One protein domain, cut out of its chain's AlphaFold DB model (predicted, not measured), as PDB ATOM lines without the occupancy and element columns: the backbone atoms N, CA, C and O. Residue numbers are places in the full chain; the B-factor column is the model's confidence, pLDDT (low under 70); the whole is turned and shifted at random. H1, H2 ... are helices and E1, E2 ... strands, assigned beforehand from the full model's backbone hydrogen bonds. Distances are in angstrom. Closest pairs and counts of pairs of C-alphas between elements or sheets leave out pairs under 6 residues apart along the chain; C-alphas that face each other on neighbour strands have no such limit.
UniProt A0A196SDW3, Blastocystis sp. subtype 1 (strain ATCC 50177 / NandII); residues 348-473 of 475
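Overview. This is residues 348 to 473 of the 475 residues of a protein of Blastocystis sp. subtype 1 (strain ATCC 50177 / NandII) (UniProt A0A196SDW3). Little here is regular structure: three helices pack on a strongly twisted mixed sheet, E1, E2 and E4 beside E6, E5 between E4 and E3, while residues 460 to 466 stick out. The printed part has 126 residues, the named elements hold only 47 of them, and the class is mixed, helices and strands. It is compact, radius of gyration of the C-alphas 14.7 A, spans 47 by 35 by 22 A.

Arrangement. Walk from E1, residues 348 to 351, through H1, 358 to 365, E2, 369 to 371, H2, 373 to 379, H3, 382 to 388, E3, 395 to 397, E4, 405 to 407, and E5, 416 to 419, to E6, 435 to 442. E1 is antiparallel to E6, N 348 and O 440 2.8 A apart. H2 has 0 of 3 O i to N i+4 pairs within hydrogen-bond range, 3 of 4 O i to N i+3.

Along the chain. Find C-alpha 348 at (-49.864, -7.804, -25.016); E6 runs 21.5 A to C-alpha 442 at (-52.995, -3.208, -32.285).

Size, cuts and confidence. pLDDT is under 70 at residues 411 and 456 to 473.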
ATOM      1  N   VAL A 348     -49.618  -6.530 -25.691       95.50
ATOM      2  CA  VAL A 348     -49.864  -7.804 -25.016       95.50
ATOM      3  C   VAL A 348     -48.718  -8.770 -25.282       95.50
ATOM      4  O   VAL A 348     -48.186  -8.853 -26.392       95.50
ATOM      5  N   LEU A 349     -48.332  -9.514 -24.246       96.81
ATOM      6  CA  LEU A 349     -47.306 -10.543 -24.353       96.81
ATOM      7  C   LEU A 349     -47.920 -11.834 -24.892       96.81
ATOM      8  O   LEU A 349     -48.821 -12.406 -24.279       96.81
ATOM      9  N   VAL A 350     -47.399 -12.317 -26.016       97.69
ATOM     10  CA  VAL A 350     -47.830 -13.564 -26.655       97.69
ATOM     11  C   VAL A 350     -46.647 -14.514 -26.745       97.69
ATOM     12  O   VAL A 350     -45.575 -14.155 -27.235       97.69
ATOM     13  N   LYS A 351     -46.839 -15.750 -26.283       98.00
ATOM     14  CA  LYS A 351     -45.873 -16.831 -26.485       98.00
ATOM     15  C   LYS A 351     -46.097 -17.432 -27.862       98.00
ATOM     16  O   LYS A 351     -47.155 -18.002 -28.111       98.00
ATOM     17  N   ALA A 352     -45.116 -17.302 -28.745       97.62
ATOM     18  CA  ALA A 352     -45.182 -17.954 -30.040       97.62
ATOM     19  C   ALA A 352     -45.011 -19.472 -29.891       97.62
ATOM     20  O   ALA A 352     -44.278 -19.965 -29.023       97.62
ATOM     21  N   GLU A 353     -45.646 -20.215 -30.791       96.94
ATOM     22  CA  GLU A 353     -45.302 -21.615 -31.003       96.94
ATOM     23  C   GLU A 353     -43.846 -21.753 -31.472       96.94
ATOM     24  O   GLU A 353     -43.213 -20.812 -31.965       96.94
ATOM     25  N   LYS A 354     -43.288 -22.951 -31.298       96.38
ATOM     26  CA  LYS A 354     -41.887 -23.226 -31.611       96.38
ATOM     27  C   LYS A 354     -41.593 -22.977 -33.092       96.38
ATOM     28  O   LYS A 354     -42.269 -23.511 -33.968       96.38
ATOM     29  N   GLY A 355     -40.560 -22.184 -33.374       95.88
ATOM     30  CA  GLY A 355     -40.173 -21.828 -34.741       95.88
ATOM     31  C   GLY A 355     -41.053 -20.787 -35.429       95.88
ATOM     32  O   GLY A 355     -40.781 -20.468 -36.588       95.88
ATOM     33  N   ILE A 356     -42.061 -20.240 -34.748       97.81
ATOM     34  CA  ILE A 356     -42.951 -19.226 -35.311       97.81
ATOM     35  C   ILE A 356     -42.416 -17.814 -34.998       97.81
ATOM     36  O   ILE A 356     -42.113 -17.517 -33.839       97.81
ATOM     37  N   PRO A 357     -42.275 -16.930 -36.010       98.12
ATOM     38  CA  PRO A 357     -41.881 -15.538 -35.802       98.12
ATOM     39  C   PRO A 357     -42.989 -14.734 -35.118       98.12
ATOM     40  O   PRO A 357     -44.172 -15.077 -35.185       98.12
ATOM     41  N   CYS A 358     -42.624 -13.604 -34.513       98.12
ATOM     42  CA  CYS A 358     -43.591 -12.751 -33.829       98.12
ATOM     43  C   CYS A 358     -44.597 -12.087 -34.767       98.12
ATOM     44  O   CYS A 358     -45.730 -11.867 -34.355       98.12
ATOM     45  N   SER A 359     -44.237 -11.818 -36.025       97.56
ATOM     46  CA  SER A 359     -45.203 -11.329 -37.015       97.56
ATOM     47  C   SER A 359     -46.373 -12.299 -37.205       97.56
ATOM     48  O   SER A 359     -47.530 -11.887 -37.141       97.56
ATOM     49  N   ALA A 360     -46.090 -13.598 -37.335       98.06
ATOM     50  CA  ALA A 360     -47.116 -14.632 -37.447       98.06
ATOM     51  C   ALA A 360     -47.859 -14.867 -36.121       98.06
ATOM     52  O   ALA A 360     -49.083 -14.983 -36.119       98.06
ATOM     53  N   ALA A 361     -47.150 -14.897 -34.987       98.00
ATOM     54  CA  ALA A 361     -47.777 -15.092 -33.678       98.00
ATOM     55  C   ALA A 361     -48.770 -13.966 -33.335       98.00
ATOM     56  O   ALA A 361     -49.873 -14.240 -32.869       98.00
ATOM     57  N   CYS A 362     -48.412 -12.710 -33.617       97.69
ATOM     58  CA  CYS A 362     -49.284 -11.567 -33.358       97.69
ATOM     59  C   CYS A 362     -50.487 -11.511 -34.302       97.69
ATOM     60  O   CYS A 362     -51.591 -11.231 -33.838       97.69
ATOM     61  N   ALA A 363     -50.310 -11.855 -35.580       96.94
ATOM     62  CA  ALA A 363     -51.421 -11.944 -36.527       96.94
ATOM     63  C   ALA A 363     -52.446 -13.026 -36.128       96.94
ATOM     64  O   ALA A 363     -53.648 -12.850 -36.329       96.94
ATOM     65  N   SER A 364     -51.976 -14.130 -35.537       97.00
ATOM     66  CA  SER A 364     -52.824 -15.226 -35.052       97.00
ATOM     67  C   SER A 364     -53.462 -14.964 -33.683       97.00
ATOM     68  O   SER A 364     -54.452 -15.612 -33.357       97.00
ATOM     69  N   TYR A 365     -52.922 -14.038 -32.882       96.44
ATOM     70  CA  TYR A 365     -53.451 -13.724 -31.550       96.44
ATOM     71  C   TYR A 365     -54.876 -13.166 -31.624       96.44
ATOM     72  O   TYR A 365     -55.784 -13.679 -30.972       96.44
ATOM     73  N   GLN A 366     -55.076 -12.122 -32.432       95.12
ATOM     74  CA  GLN A 366     -56.383 -11.521 -32.676       95.12
ATOM     75  C   GLN A 366     -56.336 -10.658 -33.942       95.12
ATOM     76  O   GLN A 366     -55.337 -10.001 -34.231       95.12
ATOM     77  N   ARG A 367     -57.450 -10.599 -34.686       95.25
ATOM     78  CA  ARG A 367     -57.572  -9.728 -35.866       95.25
ATOM     79  C   ARG A 367     -57.243  -8.272 -35.507       95.25
ATOM     80  O   ARG A 367     -57.835  -7.722 -34.580       95.25
ATOM     81  N   GLY A 368     -56.356  -7.654 -36.288       94.88
ATOM     82  CA  GLY A 368     -55.911  -6.270 -36.098       94.88
ATOM     83  C   GLY A 368     -54.730  -6.109 -35.137       94.88
ATOM     84  O   GLY A 368     -54.389  -4.977 -34.804       94.88
ATOM     85  N   TYR A 369     -54.116  -7.206 -34.682       97.31
ATOM     86  CA  TYR A 369     -52.837  -7.180 -33.977       97.31
ATOM     87  C   TYR A 369     -51.685  -7.516 -34.919       97.31
ATOM     88  O   TYR A 369     -51.770  -8.423 -35.744       97.31
ATOM     89  N   GLY A 370     -50.579  -6.805 -34.729       96.12
ATOM     90  CA  GLY A 370     -49.331  -6.997 -35.446       96.12
ATOM     91  C   GLY A 370     -48.137  -6.948 -34.501       96.12
ATOM     92  O   GLY A 370     -48.264  -6.720 -33.295       96.12
ATOM     93  N   CYS A 371     -46.955  -7.180 -35.061       95.12
ATOM     94  CA  CYS A 371     -45.688  -7.048 -34.352       95.12
ATOM     95  C   CYS A 371     -44.979  -5.762 -34.785       95.12
ATOM     96  O   CYS A 371     -45.018  -5.388 -35.957       95.12
ATOM     97  N   ASN A 372     -44.303  -5.101 -33.846       92.75
ATOM     98  CA  ASN A 372     -43.498  -3.916 -34.116       92.75
ATOM     99  C   ASN A 372     -42.079  -4.083 -33.542       92.75
ATOM    100  O   ASN A 372     -41.919  -4.268 -32.335       92.75
ATOM    101  N   ASP A 373     -41.051  -3.975 -34.393       92.06
ATOM    102  CA  ASP A 373     -39.645  -4.194 -34.007       92.06
ATOM    103  C   ASP A 373     -39.183  -3.263 -32.868       92.06
ATOM    104  O   ASP A 373     -38.406  -3.668 -32.008       92.06
ATOM    105  N   VAL A 374     -39.668  -2.016 -32.829       90.69
ATOM    106  CA  VAL A 374     -39.308  -1.030 -31.792       90.69
ATOM    107  C   VAL A 374     -39.906  -1.425 -30.440       90.69
ATOM    108  O   VAL A 374     -39.263  -1.238 -29.405       90.69
ATOM    109  N   GLN A 375     -41.121  -1.980 -30.444       92.25
ATOM    110  CA  GLN A 375     -41.820  -2.456 -29.247       92.25
ATOM    111  C   GLN A 375     -41.249  -3.776 -28.722       92.25
ATOM    112  O   GLN A 375     -41.262  -4.017 -27.514       92.25
ATOM    113  N   MET A 376     -40.685  -4.607 -29.601       94.88
ATOM    114  CA  MET A 376     -40.026  -5.851 -29.207       94.88
ATOM    115  C   MET A 376     -38.830  -5.628 -28.265       94.88
ATOM    116  O   MET A 376     -38.512  -6.502 -27.462       94.88
ATOM    117  N   GLU A 377     -38.181  -4.462 -28.303       93.81
ATOM    118  CA  GLU A 377     -37.070  -4.153 -27.393       93.81
ATOM    119  C   GLU A 377     -37.510  -4.116 -25.914       93.81
ATOM    120  O   GLU A 377     -36.714  -4.456 -25.042       93.81
ATOM    121  N   PHE A 378     -38.778  -3.796 -25.610       93.56
ATOM    122  CA  PHE A 378     -39.297  -3.821 -24.231       93.56
ATOM    123  C   PHE A 378     -39.388  -5.230 -23.639       93.56
ATOM    124  O   PHE A 378     -39.407  -5.377 -22.418       93.56
ATOM    125  N   VAL A 379     -39.449  -6.260 -24.486       94.62
ATOM    126  CA  VAL A 379     -39.492  -7.664 -24.048       94.62
ATOM    127  C   VAL A 379     -38.138  -8.354 -24.144       94.62
ATOM    128  O   VAL A 379     -38.000  -9.472 -23.657       94.62
ATOM    129  N   ASN A 380     -37.122  -7.693 -24.712       95.06
ATOM    130  CA  ASN A 380     -35.726  -8.135 -24.693       95.06
ATOM    131  C   ASN A 380     -35.109  -7.951 -23.289       95.06
ATOM    132  O   ASN A 380     -34.150  -7.204 -23.078       95.06
ATOM    133  N   ASP A 381     -35.711  -8.618 -22.309       92.31
ATOM    134  CA  ASP A 381     -35.383  -8.529 -20.897       92.31
ATOM    135  C   ASP A 381     -35.575  -9.889 -20.214       92.31
ATOM    136  O   ASP A 381     -36.565 -10.592 -20.420       92.31
ATOM    137  N   CYS A 382     -34.603 -10.270 -19.387       92.31
ATOM    138  CA  CYS A 382     -34.591 -11.577 -18.737       92.31
ATOM    139  C   CYS A 382     -35.755 -11.758 -17.753       92.31
ATOM    140  O   CYS A 382     -36.298 -12.857 -17.645       92.31
ATOM    141  N   ASN A 383     -36.166 -10.703 -17.047       92.38
ATOM    142  CA  ASN A 383     -37.270 -10.788 -16.096       92.38
ATOM    143  C   ASN A 383     -38.598 -10.949 -16.840       92.38
ATOM    144  O   ASN A 383     -39.393 -11.807 -16.470       92.38
ATOM    145  N   LYS A 384     -38.777 -10.244 -17.965       94.75
ATOM    146  CA  LYS A 384     -39.929 -10.460 -18.859       94.75
ATOM    147  C   LYS A 384     -39.985 -11.868 -19.430       94.75
ATOM    148  O   LYS A 384     -41.060 -12.453 -19.516       94.75
ATOM    149  N   MET A 385     -38.835 -12.451 -19.748       96.81
ATOM    150  CA  MET A 385     -38.773 -13.848 -20.163       96.81
ATOM    151  C   MET A 385     -39.169 -14.814 -19.041       96.81
ATOM    152  O   MET A 385     -39.966 -15.713 -19.296       96.81
ATOM    153  N   LYS A 386     -38.685 -14.605 -17.811       95.00
ATOM    154  CA  LYS A 386     -39.029 -15.428 -16.635       95.00
ATOM    155  C   LYS A 386     -40.499 -15.310 -16.213       95.00
ATOM    156  O   LYS A 386     -41.043 -16.252 -15.651       95.00
ATOM    157  N   GLU A 387     -41.147 -14.177 -16.483       95.50
ATOM    158  CA  GLU A 387     -42.598 -14.020 -16.293       95.50
ATOM    159  C   GLU A 387     -43.396 -14.938 -17.245       95.50
ATOM    160  O   GLU A 387     -44.487 -15.393 -16.903       95.50
ATOM    161  N   ALA A 388     -42.865 -15.228 -18.440       96.69
ATOM    162  CA  ALA A 388     -43.574 -15.967 -19.487       96.69
ATOM    163  C   ALA A 388     -43.163 -17.448 -19.609       96.69
ATOM    164  O   ALA A 388     -44.003 -18.287 -19.970       96.69
ATOM    165  N   PHE A 389     -41.898 -17.767 -19.336       97.19
ATOM    166  CA  PHE A 389     -41.265 -19.071 -19.545       97.19
ATOM    167  C   PHE A 389     -40.520 -19.551 -18.289       97.19
ATOM    168  O   PHE A 389     -40.125 -18.722 -17.472       97.19
ATOM    169  N   PRO A 390     -40.270 -20.870 -18.141       95.06
ATOM    170  CA  PRO A 390     -39.586 -21.410 -16.964       95.06
ATOM    171  C   PRO A 390     -38.164 -20.861 -16.758       95.06
ATOM    172  O   PRO A 390     -37.798 -20.533 -15.631       95.06
ATOM    173  N   CYS A 391     -37.381 -20.729 -17.839       92.62
ATOM    174  CA  CYS A 391     -35.993 -20.247 -17.813       92.62
ATOM    175  C   CYS A 391     -35.146 -20.897 -16.692       92.62
ATOM    176  O   CYS A 391     -34.388 -20.207 -16.001       92.62
ATOM    177  N   GLU A 392     -35.287 -22.203 -16.467       89.44
ATOM    178  CA  GLU A 392     -34.730 -22.940 -15.326       89.44
ATOM    179  C   GLU A 392     -33.201 -22.867 -15.234       89.44
ATOM    180  O   GLU A 392     -32.634 -22.899 -14.143       89.44
ATOM    181  N   ARG A 393     -32.520 -22.702 -16.372       85.62
ATOM    182  CA  ARG A 393     -31.065 -22.512 -16.461       85.62
ATOM    183  C   ARG A 393     -30.663 -21.043 -16.612       85.62
ATOM    184  O   ARG A 393     -29.512 -20.736 -16.921       85.62
ATOM    185  N   GLY A 394     -31.593 -20.128 -16.349       88.06
ATOM    186  CA  GLY A 394     -31.388 -18.687 -16.362       88.06
ATOM    187  C   GLY A 394     -31.444 -18.073 -17.758       88.06
ATOM    188  O   GLY A 394     -32.069 -18.605 -18.677       88.06
ATOM    189  N   CYS A 395     -30.805 -16.911 -17.897       89.19
ATOM    190  CA  CYS A 395     -30.760 -16.170 -19.152       89.19
ATOM    191  C   CYS A 395     -29.351 -16.120 -19.738       89.19
ATOM    192  O   CYS A 395     -28.367 -16.115 -18.996       89.19
ATOM    193  N   TRP A 396     -29.267 -16.029 -21.063       88.12
ATOM    194  CA  TRP A 396     -28.008 -16.012 -21.803       88.12
ATOM    195  C   TRP A 396     -28.007 -14.965 -22.923       88.12
ATOM    196  O   TRP A 396     -29.071 -14.587 -23.418       88.12
ATOM    197  N   ASN A 397     -26.815 -14.497 -23.316       87.75
ATOM    198  CA  ASN A 397     -26.657 -13.529 -24.402       87.75
ATOM    199  C   ASN A 397     -26.630 -14.243 -25.755       87.75
ATOM    200  O   ASN A 397     -25.742 -15.062 -26.008       87.75
ATOM    201  N   GLU A 398     -27.536 -13.866 -26.646       87.12
ATOM    202  CA  GLU A 398     -27.577 -14.345 -28.025       87.12
ATOM    203  C   GLU A 398     -27.288 -13.196 -29.001       87.12
ATOM    204  O   GLU A 398     -27.586 -12.037 -28.728       87.12
ATOM    205  N   VAL A 399     -26.670 -13.490 -30.143       85.00
ATOM    206  CA  VAL A 399     -26.284 -12.498 -31.164       85.00
ATOM    207  C   VAL A 399     -27.203 -12.521 -32.390       85.00
ATOM    208  O   VAL A 399     -27.085 -11.668 -33.273       85.00
ATOM    209  N   GLY A 400     -28.125 -13.484 -32.457       87.81
ATOM    210  CA  GLY A 400     -29.192 -13.549 -33.455       87.81
ATOM    211  C   GLY A 400     -30.291 -12.499 -33.249       87.81
ATOM    212  O   GLY A 400     -30.436 -11.921 -32.173       87.81
ATOM    213  N   ASN A 401     -31.074 -12.233 -34.300       94.00
ATOM    214  CA  ASN A 401     -32.252 -11.351 -34.246       94.00
ATOM    215  C   ASN A 401     -33.542 -12.098 -33.830       94.00
ATOM    216  O   ASN A 401     -34.580 -11.479 -33.579       94.00
ATOM    217  N   ASP A 402     -33.480 -13.428 -33.733       93.19
ATOM    218  CA  ASP A 402     -34.520 -14.361 -33.290       93.19
ATOM    219  C   ASP A 402     -34.703 -14.389 -31.755       93.19
ATOM    220  O   ASP A 402     -35.218 -15.349 -31.199       93.19
ATOM    221  N   ILE A 403     -34.430 -13.263 -31.096       93.75
ATOM    222  CA  ILE A 403     -34.620 -12.983 -29.665       93.75
ATOM    223  C   ILE A 403     -35.786 -12.004 -29.390       93.75
ATOM    224  O   ILE A 403     -36.152 -11.244 -30.284       93.75
ATOM    225  N   PRO A 404     -36.332 -11.930 -28.168       97.19
ATOM    226  CA  PRO A 404     -36.055 -12.824 -27.055       97.19
ATOM    227  C   PRO A 404     -36.749 -14.175 -27.259       97.19
ATOM    228  O   PRO A 404     -37.833 -14.253 -27.850       97.19
ATOM    229  N   ALA A 405     -36.110 -15.252 -26.810       97.06
ATOM    230  CA  ALA A 405     -36.618 -16.600 -27.046       97.06
ATOM    231  C   ALA A 405     -36.275 -17.577 -25.923       97.06
ATOM    232  O   ALA A 405     -35.226 -17.475 -25.301       97.06
ATOM    233  N   TYR A 406     -37.149 -18.543 -25.674       97.38
ATOM    234  CA  TYR A 406     -36.930 -19.653 -24.758       97.38
ATOM    235  C   TYR A 406     -36.542 -20.912 -25.534       97.38
ATOM    236  O   TYR A 406     -37.088 -21.187 -26.608       97.38
ATOM    237  N   VAL A 407     -35.605 -21.684 -24.989       95.06
ATOM    238  CA  VAL A 407     -35.196 -22.977 -25.542       95.06
ATOM    239  C   VAL A 407     -35.667 -24.073 -24.600       95.06
ATOM    240  O   VAL A 407     -35.108 -24.248 -23.530       95.06
ATOM    241  N   GLU A 408     -36.682 -24.833 -24.999       91.31
ATOM    242  CA  GLU A 408     -37.278 -25.870 -24.146       91.31
ATOM    243  C   GLU A 408     -36.336 -27.055 -23.892       91.31
ATOM    244  O   GLU A 408     -36.225 -27.548 -22.777       91.31
ATOM    245  N   SER A 409     -35.640 -27.526 -24.927       85.94
ATOM    246  CA  SER A 409     -34.777 -28.704 -24.842       85.94
ATOM    247  C   SER A 409     -33.575 -28.589 -25.773       85.94
ATOM    248  O   SER A 409     -33.612 -27.892 -26.790       85.94
ATOM    249  N   GLY A 410     -32.489 -29.267 -25.406       79.88
ATOM    250  CA  GLY A 410     -31.238 -29.299 -26.160       79.88
ATOM    251  C   GLY A 410     -30.017 -29.248 -25.248       79.88
ATOM    252  O   GLY A 410     -30.048 -28.615 -24.195       79.88
ATOM    253  N   GLU A 411     -28.928 -29.892 -25.668       68.06
ATOM    254  CA  GLU A 411     -27.699 -30.003 -24.866       68.06
ATOM    255  C   GLU A 411     -27.081 -28.637 -24.552       68.06
ATOM    256  O   GLU A 411     -26.569 -28.415 -23.455       68.06
ATOM    257  N   GLN A 412     -27.180 -27.699 -25.500       73.19
ATOM    258  CA  GLN A 412     -26.600 -26.375 -25.350       73.19
ATOM    259  C   GLN A 412     -27.514 -25.469 -24.493       73.19
ATOM    260  O   GLN A 412     -27.344 -25.337 -23.276       73.19
ATOM    261  N   TYR A 413     -28.544 -24.888 -25.107       82.56
ATOM    262  CA  TYR A 413     -29.392 -23.878 -24.465       82.56
ATOM    263  C   TYR A 413     -30.665 -24.415 -23.805       82.56
ATOM    264  O   TYR A 413     -31.439 -23.606 -23.314       82.56
ATOM    265  N   GLY A 414     -30.915 -25.731 -23.779       88.38
ATOM    266  CA  GLY A 414     -32.147 -26.277 -23.195       88.38
ATOM    267  C   GLY A 414     -32.380 -25.761 -21.774       88.38
ATOM    268  O   GLY A 414     -31.461 -25.804 -20.958       88.38
ATOM    269  N   GLY A 415     -33.569 -25.230 -21.512       90.19
ATOM    270  CA  GLY A 415     -33.967 -24.572 -20.272       90.19
ATOM    271  C   GLY A 415     -33.507 -23.123 -20.095       90.19
ATOM    272  O   GLY A 415     -33.654 -22.562 -19.010       90.19
ATOM    273  N   MET A 416     -32.911 -22.492 -21.111       91.31
ATOM    274  CA  MET A 416     -32.437 -21.103 -21.042       91.31
ATOM    275  C   MET A 416     -33.351 -20.132 -21.789       91.31
ATOM    276  O   MET A 416     -33.951 -20.456 -22.817       91.31
ATOM    277  N   CYS A 417     -33.376 -18.893 -21.303       94.50
ATOM    278  CA  CYS A 417     -33.979 -17.753 -21.983       94.50
ATOM    279  C   CYS A 417     -32.903 -16.874 -22.632       94.50
ATOM    280  O   CYS A 417     -31.970 -16.402 -21.990       94.50
ATOM    281  N   LEU A 418     -33.024 -16.655 -23.931       93.56
ATOM    282  CA  LEU A 418     -32.082 -15.910 -24.751       93.56
ATOM    283  C   LEU A 418     -32.552 -14.462 -24.882       93.56
ATOM    284  O   LEU A 418     -33.664 -14.197 -25.344       93.56
ATOM    285  N   VAL A 419     -31.687 -13.537 -24.486       93.31
ATOM    286  CA  VAL A 419     -31.842 -12.082 -24.626       93.31
ATOM    287  C   VAL A 419     -30.556 -11.518 -25.223       93.31
ATOM    288  O   VAL A 419     -29.580 -12.250 -25.382       93.31
ATOM    289  N   SER A 420     -30.514 -10.230 -25.563       89.00
ATOM    290  CA  SER A 420     -29.277  -9.661 -26.100       89.00
ATOM    291  C   SER A 420     -29.013  -8.221 -25.731       89.00
ATOM    292  O   SER A 420     -29.908  -7.375 -25.719       89.00
ATOM    293  N   THR A 421     -27.732  -7.932 -25.535       84.56
ATOM    294  CA  THR A 421     -27.183  -6.574 -25.582       84.56
ATOM    295  C   THR A 421     -26.523  -6.244 -26.923       84.56
ATOM    296  O   THR A 421     -26.286  -5.069 -27.205       84.56
ATOM    297  N   ASP A 422     -26.263  -7.252 -27.759       82.75
ATOM    298  CA  ASP A 422     -25.429  -7.165 -28.966       82.75
ATOM    299  C   ASP A 422     -26.244  -7.180 -30.273       82.75
ATOM    300  O   ASP A 422     -25.763  -6.738 -31.318       82.75
ATOM    301  N   SER A 423     -27.492  -7.644 -30.223       88.88
ATOM    302  CA  SER A 423     -28.439  -7.670 -31.338       88.88
ATOM    303  C   SER A 423     -29.794  -7.093 -30.932       88.88
ATOM    304  O   SER A 423     -30.022  -6.766 -29.766       88.88
ATOM    305  N   PHE A 424     -30.678  -6.900 -31.911       92.75
ATOM    306  CA  PHE A 424     -32.019  -6.348 -31.715       92.75
ATOM    307  C   PHE A 424     -33.085  -7.390 -32.070       92.75
ATOM    308  O   PHE A 424     -32.893  -8.142 -33.030       92.75
ATOM    309  N   PRO A 425     -34.207  -7.444 -31.342       94.75
ATOM    310  CA  PRO A 425     -35.292  -8.350 -31.669       94.75
ATOM    311  C   PRO A 425     -35.989  -7.890 -32.957       94.75
ATOM    312  O   PRO A 425     -36.416  -6.744 -33.064       94.75
ATOM    313  N   LEU A 426     -36.110  -8.783 -33.942       95.62
ATOM    314  CA  LEU A 426     -36.882  -8.523 -35.164       95.62
ATOM    315  C   LEU A 426     -38.127  -9.408 -35.198       95.62
ATOM    316  O   LEU A 426     -38.069 -10.579 -34.809       95.62
ATOM    317  N   CYS A 427     -39.241  -8.865 -35.679       96.31
ATOM    318  CA  CYS A 427     -40.539  -9.533 -35.724       96.31
ATOM    319  C   CYS A 427     -40.537 -10.782 -36.608       96.31
ATOM    320  O   CYS A 427     -41.104 -11.798 -36.215       96.31
ATOM    321  N   ASP A 428     -39.870 -10.723 -37.763       96.69
ATOM    322  CA  ASP A 428     -39.849 -11.805 -38.760       96.69
ATOM    323  C   ASP A 428     -38.729 -12.833 -38.538       96.69
ATOM    324  O   ASP A 428     -38.627 -13.820 -39.268       96.69
ATOM    325  N   SER A 429     -37.853 -12.604 -37.558       95.12
ATOM    326  CA  SER A 429     -36.778 -13.548 -37.245       95.12
ATOM    327  C   SER A 429     -37.297 -14.671 -36.354       95.12
ATOM    328  O   SER A 429     -37.951 -14.424 -35.343       95.12
ATOM    329  N   ALA A 430     -36.977 -15.909 -36.720       94.81
ATOM    330  CA  ALA A 430     -37.382 -17.097 -35.986       94.81
ATOM    331  C   ALA A 430     -36.322 -18.191 -36.069       94.81
ATOM    332  O   ALA A 430     -35.534 -18.258 -37.016       94.81
ATOM    333  N   ASN A 431     -36.366 -19.093 -35.094       93.75
ATOM    334  CA  ASN A 431     -35.504 -20.254 -35.026       93.75
ATOM    335  C   ASN A 431     -36.322 -21.480 -34.643       93.75
ATOM    336  O   ASN A 431     -37.058 -21.477 -33.661       93.75
ATOM    337  N   LYS A 432     -36.184 -22.545 -35.437       93.50
ATOM    338  CA  LYS A 432     -36.956 -23.788 -35.293       93.50
ATOM    339  C   LYS A 432     -36.769 -24.465 -33.930       93.50
ATOM    340  O   LYS A 432     -37.587 -25.296 -33.549       93.50
ATOM    341  N   GLY A 433     -35.684 -24.154 -33.223       92.19
ATOM    342  CA  GLY A 433     -35.381 -24.695 -31.903       92.19
ATOM    343  C   GLY A 433     -35.997 -23.922 -30.738       92.19
ATOM    344  O   GLY A 433     -35.957 -24.434 -29.623       92.19
ATOM    345  N   THR A 434     -36.560 -22.730 -30.961       95.62
ATOM    346  CA  THR A 434     -36.912 -21.801 -29.879       95.62
ATOM    347  C   THR A 434     -38.361 -21.319 -29.960       95.62
ATOM    348  O   THR A 434     -39.017 -21.411 -31.001       95.62
ATOM    349  N   GLN A 435     -38.874 -20.823 -28.835       97.62
ATOM    350  CA  GLN A 435     -40.170 -20.153 -28.727       97.62
ATOM    351  C   GLN A 435     -39.959 -18.678 -28.415       97.62
ATOM    352  O   GLN A 435     -39.228 -18.337 -27.490       97.62
ATOM    353  N   ARG A 436     -40.604 -17.792 -29.168       97.81
ATOM    354  CA  ARG A 436     -40.470 -16.343 -28.992       97.81
ATOM    355  C   ARG A 436     -41.411 -15.817 -27.909       97.81
ATOM    356  O   ARG A 436     -42.565 -16.242 -27.847       97.81
ATOM    357  N   LEU A 437     -40.953 -14.836 -27.130       98.25
ATOM    358  CA  LEU A 437     -41.861 -13.910 -26.443       98.25
ATOM    359  C   LEU A 437     -42.108 -12.717 -27.361       98.25
ATOM    360  O   LEU A 437     -41.160 -12.038 -27.753       98.25
ATOM    361  N   CYS A 438     -43.362 -12.469 -27.710       97.69
ATOM    362  CA  CYS A 438     -43.748 -11.435 -28.658       97.69
ATOM    363  C   CYS A 438     -44.518 -10.320 -27.963       97.69
ATOM    364  O   CYS A 438     -45.426 -10.593 -27.182       97.69
ATOM    365  N   MET A 439     -44.167  -9.071 -28.272       96.12
ATOM    366  CA  MET A 439     -44.970  -7.901 -27.928       96.12
ATOM    367  C   MET A 439     -45.916  -7.610 -29.093       96.12
ATOM    368  O   MET A 439     -45.508  -7.025 -30.099       96.12
ATOM    369  N   CYS A 440     -47.163  -8.052 -28.969       96.62
ATOM    370  CA  CYS A 440     -48.192  -7.829 -29.977       96.62
ATOM    371  C   CYS A 440     -48.961  -6.555 -29.658       96.62
ATOM    372  O   CYS A 440     -49.336  -6.320 -28.514       96.62
ATOM    373  N   VAL A 441     -49.194  -5.728 -30.668       96.19
ATOM    374  CA  VAL A 441     -49.826  -4.411 -30.529       96.19
ATOM    375  C   VAL A 441     -50.935  -4.274 -31.558       96.19
ATOM    376  O   VAL A 441     -50.842  -4.864 -32.637       96.19
ATOM    377  N   ARG A 442     -51.978  -3.490 -31.267       96.12
ATOM    378  CA  ARG A 442     -52.995  -3.208 -32.285       96.12
ATOM    379  C   ARG A 442     -52.404  -2.347 -33.395       96.12
ATOM    380  O   ARG A 442     -51.817  -1.303 -33.106       96.12
ATOM    381  N   GLU A 443     -52.607  -2.754 -34.644       92.12
ATOM    382  CA  GLU A 443     -52.057  -2.096 -35.836       92.12
ATOM    383  C   GLU A 443     -52.510  -0.635 -35.962       92.12
ATOM    384  O   GLU A 443     -51.725   0.222 -36.359       92.12
ATOM    385  N   ASP A 444     -53.737  -0.329 -35.538       92.62
ATOM    386  CA  ASP A 444     -54.312   1.021 -35.541       92.62
ATOM    387  C   ASP A 444     -53.826   1.918 -34.389       92.62
ATOM    388  O   ASP A 444     -54.180   3.093 -34.327       92.62
ATOM    389  N   SER A 445     -53.004   1.380 -33.485       90.38
ATOM    390  CA  SER A 445     -52.469   2.091 -32.318       90.38
ATOM    391  C   SER A 445     -50.941   2.167 -32.298       90.38
ATOM    392  O   SER A 445     -50.362   2.623 -31.310       90.38
ATOM    393  N   ILE A 446     -50.263   1.685 -33.345       84.38
ATOM    394  CA  ILE A 446     -48.798   1.692 -33.407       84.38
ATOM    395  C   ILE A 446     -48.308   3.140 -33.425       84.38
ATOM    396  O   ILE A 446     -48.530   3.878 -34.380       84.38
ATOM    397  N   VAL A 447     -47.598   3.527 -32.366       83.81
ATOM    398  CA  VAL A 447     -46.902   4.810 -32.296       83.81
ATOM    399  C   VAL A 447     -45.587   4.694 -33.060       83.81
ATOM    400  O   VAL A 447     -44.736   3.866 -32.720       83.81
ATOM    401  N   ASP A 448     -45.416   5.524 -34.088       83.50
ATOM    402  CA  ASP A 448     -44.132   5.686 -34.762       83.50
ATOM    403  C   ASP A 448     -43.263   6.683 -33.989       83.50
ATOM    404  O   ASP A 448     -43.546   7.878 -33.921       83.50
ATOM    405  N   TYR A 449     -42.184   6.175 -33.399       82.00
ATOM    406  CA  TYR A 449     -41.208   6.972 -32.659       82.00
ATOM    407  C   TYR A 449     -40.071   7.510 -33.549       82.00
ATOM    408  O   TYR A 449     -39.113   8.089 -33.030       82.00
ATOM    409  N   GLY A 450     -40.116   7.274 -34.866       84.00
ATOM    410  CA  GLY A 450     -39.040   7.611 -35.802       84.00
ATOM    411  C   GLY A 450     -37.778   6.758 -35.618       84.00
ATOM    412  O   GLY A 450     -36.688   7.156 -36.032       84.00
ATOM    413  N   ILE A 451     -37.897   5.593 -34.973       88.38
ATOM    414  CA  ILE A 451     -36.779   4.695 -34.654       88.38
ATOM    415  C   ILE A 451     -36.729   3.564 -35.681       88.38
ATOM    416  O   ILE A 451     -37.711   2.857 -35.890       88.38
ATOM    417  N   LYS A 452     -35.558   3.351 -36.288       86.69
ATOM    418  CA  LYS A 452     -35.307   2.212 -37.180       86.69
ATOM    419  C   LYS A 452     -34.450   1.162 -36.477       86.69
ATOM    420  O   LYS A 452     -33.291   1.435 -36.164       86.69
ATOM    421  N   THR A 453     -34.988  -0.042 -36.296       84.69
ATOM    422  CA  THR A 453     -34.258  -1.163 -35.690       84.69
ATOM    423  C   THR A 453     -33.151  -1.665 -36.627       84.69
ATOM    424  O   THR A 453     -33.430  -2.040 -37.773       84.69
ATOM    425  N   PRO A 454     -31.878  -1.678 -36.193       83.31
ATOM    426  CA  PRO A 454     -30.786  -2.147 -37.029       83.31
ATOM    427  C   PRO A 454     -30.829  -3.662 -37.239       83.31
ATOM    428  O   PRO A 454     -31.069  -4.431 -36.309       83.31
ATOM    429  N   VAL A 455     -30.511  -4.111 -38.456       78.75
ATOM    430  CA  VAL A 455     -30.384  -5.542 -38.756       78.75
ATOM    431  C   VAL A 455     -28.935  -5.969 -38.557       78.75
ATOM    432  O   VAL A 455     -28.023  -5.434 -39.199       78.75
ATOM    433  N   VAL A 456     -28.726  -6.964 -37.696       66.31
ATOM    434  CA  VAL A 456     -27.416  -7.586 -37.497       66.31
ATOM    435  C   VAL A 456     -27.324  -8.766 -38.452       66.31
ATOM    436  O   VAL A 456     -27.940  -9.807 -38.254       66.31
ATOM    437  N   LYS A 457     -26.560  -8.621 -39.538       61.53
ATOM    438  CA  LYS A 457     -26.305  -9.760 -40.426       61.53
ATOM    439  C   LYS A 457     -25.303 -10.689 -39.747       61.53
ATOM    440  O   LYS A 457     -24.114 -10.380 -39.717       61.53
ATOM    441  N   VAL A 458     -25.773 -11.827 -39.237       52.12
ATOM    442  CA  VAL A 458     -24.884 -12.911 -38.803       52.12
ATOM    443  C   VAL A 458     -24.146 -13.430 -40.046       52.12
ATOM    444  O   VAL A 458     -24.804 -13.826 -41.017       52.12
ATOM    445  N   PRO A 459     -22.801 -13.411 -40.087       40.62
ATOM    446  CA  PRO A 459     -22.062 -13.981 -41.205       40.62
ATOM    447  C   PRO A 459     -22.439 -15.458 -41.357       40.62
ATOM    448  O   PRO A 459     -22.353 -16.230 -40.402       40.62
ATOM    449  N   LYS A 460     -22.851 -15.884 -42.559       35.38
ATOM    450  CA  LYS A 460     -22.951 -17.319 -42.859       35.38
ATOM    451  C   LYS A 460     -21.559 -17.911 -42.646       35.38
ATOM    452  O   LYS A 460     -20.630 -17.431 -43.290       35.38
ATOM    453  N   LYS A 461     -21.416 -18.924 -41.777       34.03
ATOM    454  CA  LYS A 461     -20.163 -19.680 -41.588       34.03
ATOM    455  C   LYS A 461     -19.584 -20.060 -42.962       34.03
ATOM    456  O   LYS A 461     -20.027 -21.022 -43.582       34.03
ATOM    457  N   LYS A 462     -18.598 -19.301 -43.431       29.53
ATOM    458  CA  LYS A 462     -17.582 -19.744 -44.384       29.53
ATOM    459  C   LYS A 462     -16.280 -19.776 -43.596       29.53
ATOM    460  O   LYS A 462     -16.041 -18.888 -42.784       29.53
ATOM    461  N   GLY A 463     -15.539 -20.870 -43.748       31.70
ATOM    462  CA  GLY A 463     -14.379 -21.198 -42.921       31.70
ATOM    463  C   GLY A 463     -13.392 -20.041 -42.772       31.70
ATOM    464  O   GLY A 463     -13.189 -19.274 -43.707       31.70
ATOM    465  N   ASN A 464     -12.816 -19.950 -41.569       35.31
ATOM    466  CA  ASN A 464     -11.665 -19.134 -41.183       35.31
ATOM    467  C   ASN A 464     -11.481 -17.812 -41.943       35.31
ATOM    468  O   ASN A 464     -10.662 -17.705 -42.850       35.31
ATOM    469  N   SER A 465     -12.172 -16.769 -41.494       30.11
ATOM    470  CA  SER A 465     -11.587 -15.427 -41.371       30.11
ATOM    471  C   SER A 465     -12.506 -14.526 -40.547       30.11
ATOM    472  O   SER A 465     -13.732 -14.592 -40.619       30.11
ATOM    473  N   THR A 466     -11.887 -13.723 -39.692       37.72
ATOM    474  CA  THR A 466     -12.493 -12.713 -38.827       37.72
ATOM    475  C   THR A 466     -13.049 -11.561 -39.664       37.72
ATOM    476  O   THR A 466     -12.361 -10.577 -39.925       37.72
ATOM    477  N   GLU A 467     -14.318 -11.644 -40.066       28.11
ATOM    478  CA  GLU A 467     -15.051 -10.499 -40.615       28.11
ATOM    479  C   GLU A 467     -15.995  -9.897 -39.567       28.11
ATOM    480  O   GLU A 467     -16.828 -10.576 -38.967       28.11
ATOM    481  N   LYS A 468     -15.825  -8.590 -39.327       34.53
ATOM    482  CA  LYS A 468     -16.582  -7.801 -38.348       34.53
ATOM    483  C   LYS A 468     -18.080  -7.803 -38.663       34.53
ATOM    484  O   LYS A 468     -18.477  -7.574 -39.805       34.53
ATOM    485  N   LEU A 469     -18.892  -7.941 -37.611       33.12
ATOM    486  CA  LEU A 469     -20.332  -7.670 -37.614       33.12
ATOM    487  C   LEU A 469     -20.605  -6.316 -38.293       33.12
ATOM    488  O   LEU A 469     -20.149  -5.270 -37.830       33.12
ATOM    489  N   ARG A 470     -21.332  -6.334 -39.416       32.09
ATOM    490  CA  ARG A 470     -21.812  -5.127 -40.101       32.09
ATOM    491  C   ARG A 470     -23.282  -4.917 -39.762       32.09
ATOM    492  O   ARG A 470     -24.141  -5.677 -40.207       32.09
ATOM    493  N   VAL A 471     -23.556  -3.856 -39.011       33.69
ATOM    494  CA  VAL A 471     -24.905  -3.314 -38.827       33.69
ATOM    495  C   VAL A 471     -25.299  -2.604 -40.123       33.69
ATOM    496  O   VAL A 471     -24.595  -1.698 -40.568       33.69
ATOM    497  N   VAL A 472     -26.389  -3.032 -40.760       30.02
ATOM    498  CA  VAL A 472     -26.903  -2.399 -41.985       30.02
ATOM    499  C   VAL A 472     -28.248  -1.757 -41.665       30.02
ATOM    500  O   VAL A 472     -29.187  -2.449 -41.274       30.02
ATOM    501  N   SER A 473     -28.359  -0.440 -41.843       26.52
ATOM    502  CA  SER A 473     -29.643   0.263 -41.792       26.52
ATOM    503  C   SER A 473     -30.464  -0.077 -43.039       26.52
ATOM    504  O   SER A 473     -29.961   0.082 -44.158       26.52
TER     505      SER A 473